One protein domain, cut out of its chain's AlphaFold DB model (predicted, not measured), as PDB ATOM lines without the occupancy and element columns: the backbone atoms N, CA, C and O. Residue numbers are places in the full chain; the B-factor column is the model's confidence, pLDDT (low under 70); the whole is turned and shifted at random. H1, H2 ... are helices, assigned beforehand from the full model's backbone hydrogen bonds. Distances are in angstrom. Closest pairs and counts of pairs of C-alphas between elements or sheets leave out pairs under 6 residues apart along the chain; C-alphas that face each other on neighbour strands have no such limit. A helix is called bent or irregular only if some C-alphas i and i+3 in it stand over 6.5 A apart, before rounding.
ATOM      1  N   ASN A  47     -42.736   9.553  11.285       93.50
ATOM      2  CA  ASN A  47     -42.686   9.760   9.832       93.50
ATOM      3  C   ASN A  47     -43.829  10.637   9.327       93.50
ATOM      4  O   ASN A  47     -43.619  11.456   8.441       93.50
ATOM      5  N   HIS A  48     -45.029  10.502   9.892       90.19
ATOM      6  CA  HIS A  48     -46.159  11.337   9.495       90.19
ATOM      7  C   HIS A  48     -45.879  12.830   9.737       90.19
ATOM      8  O   HIS A  48     -46.141  13.667   8.873       90.19
ATOM      9  N   CYS A  49     -45.273  13.153  10.882       90.94
ATOM     10  CA  CYS A  49     -44.847  14.509  11.208       90.94
ATOM     11  C   CYS A  49     -43.738  14.975  10.248       90.94
ATOM     12  O   CYS A  49     -43.853  16.041   9.646       90.94
ATOM     13  N   GLU A  50     -42.718  14.145  10.010       91.69
ATOM     14  CA  GLU A  50     -41.622  14.476   9.086       91.69
ATOM     15  C   GLU A  50     -42.102  14.712   7.646       91.69
ATOM     16  O   GLU A  50     -41.662  15.655   6.984       91.69
ATOM     17  N   LEU A  51     -43.049  13.901   7.168       91.25
ATOM     18  CA  LEU A  51     -43.686  14.068   5.861       91.25
ATOM     19  C   LEU A  51     -44.483  15.373   5.793       91.25
ATOM     20  O   LEU A  51     -44.402  16.088   4.794       91.25
ATOM     21  N   SER A  52     -45.205  15.730   6.860       85.38
ATOM     22  CA  SER A  52     -45.969  16.983   6.919       85.38
ATOM     23  C   SER A  52     -45.085  18.234   6.801       85.38
ATOM     24  O   SER A  52     -45.543  19.266   6.312       85.38
ATOM     25  N   HIS A  53     -43.801  18.141   7.167       87.06
ATOM     26  CA  HIS A  53     -42.836  19.234   7.034       87.06
ATOM     27  C   HIS A  53     -42.287  19.411   5.612       87.06
ATOM     28  O   HIS A  53     -41.760  20.481   5.295       87.06
ATOM     29  N   GLN A  54     -42.366  18.389   4.753       90.25
ATOM     30  CA  GLN A  54     -41.739  18.430   3.428       90.25
ATOM     31  C   GLN A  54     -42.243  19.585   2.546       90.25
ATOM     32  O   GLN A  54     -41.390  20.300   2.017       90.25
ATOM     33  N   PRO A  55     -43.562  19.851   2.422       87.44
ATOM     34  CA  PRO A  55     -44.057  20.955   1.596       87.44
ATOM     35  C   PRO A  55     -43.558  22.318   2.085       87.44
ATOM     36  O   PRO A  55     -43.114  23.143   1.287       87.44
ATOM     37  N   GLY A  56     -43.561  22.533   3.404       88.88
ATOM     38  CA  GLY A  56     -43.051  23.761   4.010       88.88
ATOM     39  C   GLY A  56     -41.561  23.960   3.737       88.88
ATOM     40  O   GLY A  56     -41.153  25.046   3.331       88.88
ATOM     41  N   ARG A  57     -40.752  22.898   3.867       89.56
ATOM     42  CA  ARG A  57     -39.314  22.948   3.547       89.56
ATOM     43  C   ARG A  57     -39.032  23.121   2.057       89.56
ATOM     44  O   ARG A  57     -38.051  23.765   1.697       89.56
ATOM     45  N   GLN A  58     -39.857  22.556   1.181       91.12
ATOM     46  CA  GLN A  58     -39.720  22.754  -0.261       91.12
ATOM     47  C   GLN A  58     -39.964  24.220  -0.633       91.12
ATOM     48  O   GLN A  58     -39.143  24.813  -1.332       91.12
ATOM     49  N   GLN A  59     -41.039  24.815  -0.115       89.31
ATOM     50  CA  GLN A  59     -41.353  26.226  -0.342       89.31
ATOM     51  C   GLN A  59     -40.291  27.149   0.261       89.31
ATOM     52  O   GLN A  59     -39.825  28.059  -0.417       89.31
ATOM     53  N   GLU A  60     -39.824  26.873   1.482       92.62
ATOM     54  CA  GLU A  60     -38.698  27.596   2.085       92.62
ATOM     55  C   GLU A  60     -37.477  27.615   1.144       92.62
ATOM     56  O   GLU A  60     -36.876  28.667   0.917       92.62
ATOM     57  N   ARG A  61     -37.107  26.460   0.573       92.69
ATOM     58  CA  ARG A  61     -35.968  26.356  -0.352       92.69
ATOM     59  C   ARG A  61     -36.194  27.155  -1.636       92.69
ATOM     60  O   ARG A  61     -35.274  27.846  -2.065       92.69
ATOM     61  N   GLN A  62     -37.397  27.106  -2.214       92.31
ATOM     62  CA  GLN A  62     -37.764  27.913  -3.390       92.31
ATOM     63  C   GLN A  62     -37.680  29.418  -3.098       92.31
ATOM     64  O   GLN A  62     -37.232  30.190  -3.941       92.31
ATOM     65  N   MET A  63     -38.018  29.826  -1.874       90.94
ATOM     66  CA  MET A  63     -37.906  31.206  -1.395       90.94
ATOM     67  C   MET A  63     -36.475  31.623  -1.012       90.94
ATOM     68  O   MET A  63     -36.287  32.718  -0.489       90.94
ATOM     69  N   ARG A  64     -35.461  30.779  -1.264       93.69
ATOM     70  CA  ARG A  64     -34.055  30.996  -0.870       93.69
ATOM     71  C   ARG A  64     -33.843  31.130   0.644       93.69
ATOM     72  O   ARG A  64     -32.915  31.809   1.075       93.69
ATOM     73  N   ARG A  65     -34.630  30.384   1.431       93.50
ATOM     74  CA  ARG A  65     -34.652  30.384   2.905       93.50
ATOM     75  C   ARG A  65     -35.203  31.678   3.500       93.50
ATOM     76  O   ARG A  65     -35.246  32.727   2.865       93.50
ATOM     77  N   PHE A  66     -35.643  31.598   4.752       92.50
ATOM     78  CA  PHE A  66     -36.099  32.780   5.477       92.50
ATOM     79  C   PHE A  66     -34.908  33.632   5.923       92.50
ATOM     80  O   PHE A  66     -33.947  33.123   6.494       92.50
ATOM     81  N   THR A  67     -35.001  34.942   5.717       94.06
ATOM     82  CA  THR A  67     -33.990  35.927   6.126       94.06
ATOM     83  C   THR A  67     -34.196  36.419   7.558       94.06
ATOM     84  O   THR A  67     -33.308  37.034   8.137       94.06
ATOM     85  N   SER A  68     -35.365  36.153   8.158       95.00
ATOM     86  CA  SER A  68     -35.670  36.521   9.544       95.00
ATOM     87  C   SER A  68     -36.690  35.586  10.193       95.00
ATOM     88  O   SER A  68     -37.528  34.974   9.524       95.00
ATOM     89  N   GLN A  69     -36.686  35.546  11.529       94.25
ATOM     90  CA  GLN A  69     -37.699  34.822  12.305       94.25
ATOM     91  C   GLN A  69     -39.115  35.346  12.023       94.25
ATOM     92  O   GLN A  69     -40.051  34.560  11.902       94.25
ATOM     93  N   GLY A  70     -39.279  36.665  11.865       95.75
ATOM     94  CA  GLY A  70     -40.572  37.278  11.553       95.75
ATOM     95  C   GLY A  70     -41.122  36.851  10.189       95.75
ATOM     96  O   GLY A  70     -42.317  36.592  10.065       95.75
ATOM     97  N   GLN A  71     -40.257  36.715   9.177       93.56
ATOM     98  CA  GLN A  71     -40.655  36.181   7.874       93.56
ATOM     99  C   GLN A  71     -41.115  34.724   7.985       93.56
ATOM    100  O   GLN A  71     -42.181  34.392   7.470       93.56
ATOM    101  N   ALA A  72     -40.364  33.884   8.706       92.88
ATOM    102  CA  ALA A  72     -40.742  32.492   8.938       92.88
ATOM    103  C   ALA A  72     -42.099  32.381   9.655       92.88
ATOM    104  O   ALA A  72     -42.948  31.594   9.249       92.88
ATOM    105  N   GLN A  73     -42.348  33.207  10.680       92.06
ATOM    106  CA  GLN A  73     -43.631  33.219  11.396       92.06
ATOM    107  C   GLN A  73     -44.801  33.624  10.490       92.06
ATOM    108  O   GLN A  73     -45.829  32.953  10.507       92.06
ATOM    109  N   ARG A  74     -44.650  34.677   9.671       92.31
ATOM    110  CA  ARG A  74     -45.692  35.092   8.712       92.31
ATOM    111  C   ARG A  74     -45.974  34.014   7.671       92.31
ATOM    112  O   ARG A  74     -47.133  33.741   7.380       92.31
ATOM    113  N   PHE A  75     -44.926  33.376   7.152       91.50
ATOM    114  CA  PHE A  75     -45.068  32.253   6.230       91.50
ATOM    115  C   PHE A  75     -45.845  31.099   6.881       91.50
ATOM    116  O   PHE A  75     -46.873  30.680   6.356       91.50
ATOM    117  N   LEU A  76     -45.407  30.629   8.054       89.12
ATOM    118  CA  LEU A  76     -46.030  29.499   8.751       89.12
ATOM    119  C   LEU A  76     -47.479  29.784   9.172       89.12
ATOM    120  O   LEU A  76     -48.293  28.862   9.169       89.12
ATOM    121  N   ALA A  77     -47.816  31.038   9.494       88.94
ATOM    122  CA  ALA A  77     -49.176  31.439   9.853       88.94
ATOM    123  C   ALA A  77     -50.179  31.232   8.705       88.94
ATOM    124  O   ALA A  77     -51.307  30.808   8.951       88.94
ATOM    125  N   CYS A  78     -49.770  31.478   7.457       87.75
ATOM    126  CA  CYS A  78     -50.633  31.311   6.284       87.75
ATOM    127  C   CYS A  78     -50.497  29.928   5.630       87.75
ATOM    128  O   CYS A  78     -51.458  29.427   5.049       87.75
ATOM    129  N   HIS A  79     -49.323  29.295   5.733       85.62
ATOM    130  CA  HIS A  79     -48.984  28.066   5.008       85.62
ATOM    131  C   HIS A  79     -49.998  26.935   5.221       85.62
ATOM    132  O   HIS A  79     -50.419  26.302   4.256       85.62
ATOM    133  N   GLY A  80     -50.433  26.701   6.465       79.25
ATOM    134  CA  GLY A  80     -51.410  25.650   6.776       79.25
ATOM    135  C   GLY A  80     -52.779  25.885   6.130       79.25
ATOM    136  O   GLY A  80     -53.367  24.955   5.584       79.25
ATOM    137  N   ILE A  81     -53.256  27.133   6.134       84.38
ATOM    138  CA  ILE A  81     -54.544  27.524   5.538       84.38
ATOM    139  C   ILE A  81     -54.494  27.331   4.021       84.38
ATOM    140  O   ILE A  81     -55.357  26.668   3.448       84.38
ATOM    141  N   VAL A  82     -53.444  27.856   3.389       83.75
ATOM    142  CA  VAL A  82     -53.220  27.766   1.943       83.75
ATOM    143  C   VAL A  82     -53.100  26.304   1.506       83.75
ATOM    144  O   VAL A  82     -53.812  25.866   0.606       83.75
ATOM    145  N   ASN A  83     -52.264  25.510   2.183       78.00
ATOM    146  CA  ASN A  83     -52.114  24.089   1.869       78.00
ATOM    147  C   ASN A  83     -53.423  23.316   2.012       78.00
ATOM    148  O   ASN A  83     -53.708  22.467   1.172       78.00
ATOM    149  N   ASN A  84     -54.203  23.576   3.065       78.69
ATOM    150  CA  ASN A  84     -55.476  22.892   3.266       78.69
ATOM    151  C   ASN A  84     -56.487  23.259   2.180       78.69
ATOM    152  O   ASN A  84     -57.137  22.358   1.654       78.69
ATOM    153  N   LEU A  85     -56.566  24.536   1.789       81.62
ATOM    154  CA  LEU A  85     -57.440  24.994   0.707       81.62
ATOM    155  C   LEU A  85     -57.139  24.256  -0.606       81.62
ATOM    156  O   LEU A  85     -58.045  23.697  -1.216       81.62
ATOM    157  N   PHE A  86     -55.864  24.168  -0.994       74.88
ATOM    158  CA  PHE A  86     -55.447  23.490  -2.230       74.88
ATOM    159  C   PHE A  86     -55.385  21.955  -2.124       74.88
ATOM    160  O   PHE A  86     -55.190  21.262  -3.123       74.88
ATOM    161  N   ARG A  87     -55.491  21.378  -0.921       71.94
ATOM    162  CA  ARG A  87     -55.606  19.920  -0.714       71.94
ATOM    163  C   ARG A  87     -57.057  19.462  -0.595       71.94
ATOM    164  O   ARG A  87     -57.327  18.274  -0.779       71.94
ATOM    165  N   HIS A  88     -57.986  20.374  -0.321       68.25
ATOM    166  CA  HIS A  88     -59.404  20.063  -0.274       68.25
ATOM    167  C   HIS A  88     -59.874  19.562  -1.648       68.25
ATOM    168  O   HIS A  88     -59.574  20.158  -2.675       68.25
ATOM    169  N   GLY A  89     -60.549  18.411  -1.681       69.25
ATOM    170  CA  GLY A  89     -61.005  17.791  -2.930       69.25
ATOM    171  C   GLY A  89     -59.953  17.000  -3.721       69.25
ATOM    172  O   GLY A  89     -60.350  16.285  -4.636       69.25
ATOM    173  N   ARG A  90     -58.659  17.004  -3.347       69.94
ATOM    174  CA  ARG A  90     -57.642  16.165  -4.027       69.94
ATOM    175  C   ARG A  90     -57.975  14.672  -3.996       69.94
ATOM    176  O   ARG A  90     -57.744  13.978  -4.970       69.94
ATOM    177  N   HIS A  91     -58.599  14.197  -2.918       73.56
ATOM    178  CA  HIS A  91     -59.073  12.811  -2.801       73.56
ATOM    179  C   HIS A  91     -60.173  12.435  -3.815       73.56
ATOM    180  O   HIS A  91     -60.524  11.266  -3.918       73.56
ATOM    181  N   LYS A  92     -60.743  13.416  -4.531       77.69
ATOM    182  CA  LYS A  92     -61.727  13.217  -5.605       77.69
ATOM    183  C   LYS A  92     -61.113  13.361  -7.001       77.69
ATOM    184  O   LYS A  92     -61.821  13.167  -7.985       77.69
ATOM    185  N   MET A  93     -59.836  13.736  -7.107       73.75
ATOM    186  CA  MET A  93     -59.156  13.856  -8.394       73.75
ATOM    187  C   MET A  93     -58.670  12.483  -8.855       73.75
ATOM    188  O   MET A  93     -58.191  11.674  -8.064       73.75
ATOM    189  N   GLN A  94     -58.815  12.213 -10.150       76.19
ATOM    190  CA  GLN A  94     -58.234  11.029 -10.771       76.19
ATOM    191  C   GLN A  94     -56.717  11.210 -10.895       76.19
ATOM    192  O   GLN A  94     -56.258  12.320 -11.159       76.19
ATOM    193  N   ALA A  95     -55.951  10.121 -10.773       70.69
ATOM    194  CA  ALA A  95     -54.482  10.140 -10.763       70.69
ATOM    195  C   ALA A  95     -53.845  10.874 -11.966       70.69
ATOM    196  O   ALA A  95     -52.764  11.448 -11.854       70.69
ATOM    197  N   ASN A  96     -54.531  10.919 -13.113       74.88
ATOM    198  CA  ASN A  96     -54.067  11.643 -14.301       74.88
ATOM    199  C   ASN A  96     -54.026  13.172 -14.109       74.88
ATOM    200  O   ASN A  96     -53.274  13.852 -14.804       74.88
ATOM    201  N   ASN A  97     -54.786  13.712 -13.152       67.69
ATOM    202  CA  ASN A  97     -54.913  15.149 -12.898       67.69
ATOM    203  C   ASN A  97     -53.960  15.656 -11.801       67.69
ATOM    204  O   ASN A  97     -53.880  16.861 -11.570       67.69
ATOM    205  N   ASP A  98     -53.202  14.769 -11.149       61.09
ATOM    206  CA  ASP A  98     -52.310  15.140 -10.041       61.09
ATOM    207  C   ASP A  98     -51.085  15.960 -10.482       61.09
ATOM    208  O   ASP A  98     -50.440  16.595  -9.652       61.09
TER     209      ASP A  98
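What this domain is: This is residues 47 to 98 of the 101 residues of the protein "DDE_Tnp_IS240 domain-containing protein" of Glaciecola punicea ACAM 611 (UniProt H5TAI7). Two helices make an open, loosely joined pair: H1 slants across the long, bent helix H2 with a gap between them, and a hooked tail follows H2. H2 and this tail make the longest axis, while residues 47 to 54 of H1 stick out at one end of that helix and residues 91 to 97 stick out in the tail. The printed part has 52 residues with two named helices, H1 then H2, and no named strand; its class is all helix. It is loose, with a radius of gyration of the C-alphas of 13.2 A, and elongated, spanning 40 by 21 by 20 A.

Where its parts are: H1, residues 47 to 62, begins at C-alpha 47 at (-42.686, 9.760, 9.832) and is 23.0 A long from first to last C-alpha. It has a kink of 29 degrees near residue 56 and is only just irregular: C-alphas 52 and 55 are 6.9 A apart. H2, residues 69 to 87, was assigned by its hydrogen bonds as one helix but is bent, with C-alphas 77 and 80 6.9 A apart. Its arms are H2a, residues 69 to 77, 12.2 A long and beginning at C-alpha 69 at (-37.699, 34.822, 12.305), and H2b, residues 80 to 87, 10.3 A long and ending at C-alpha 87 at (-55.606, 19.920, -0.714).

How they stand to each other: H1 and H2a are near each other, with 5 pairs of C-alphas within 10 A and the closest 8.0 A apart. H1 and H2b are apart. H2a and H2b stand at a steep tilt of 42 degrees. In H2a and H2b every O i to N i+4 pair is within hydrogen-bond range; in H1 9 of 12 are.

The domain as a whole: The C-alphas farthest apart, those of Ser 68 and Gln 94, are 39.6 A apart. The printed part has no cut, and the link from H1 to H2, 6 residues, is short. Residues 84 to 89, of which 84 to 87 belong to H2, stand free. The mean pLDDT of the printed part is 85.1; residues 88 to 90 and 97 to 98 are under 70.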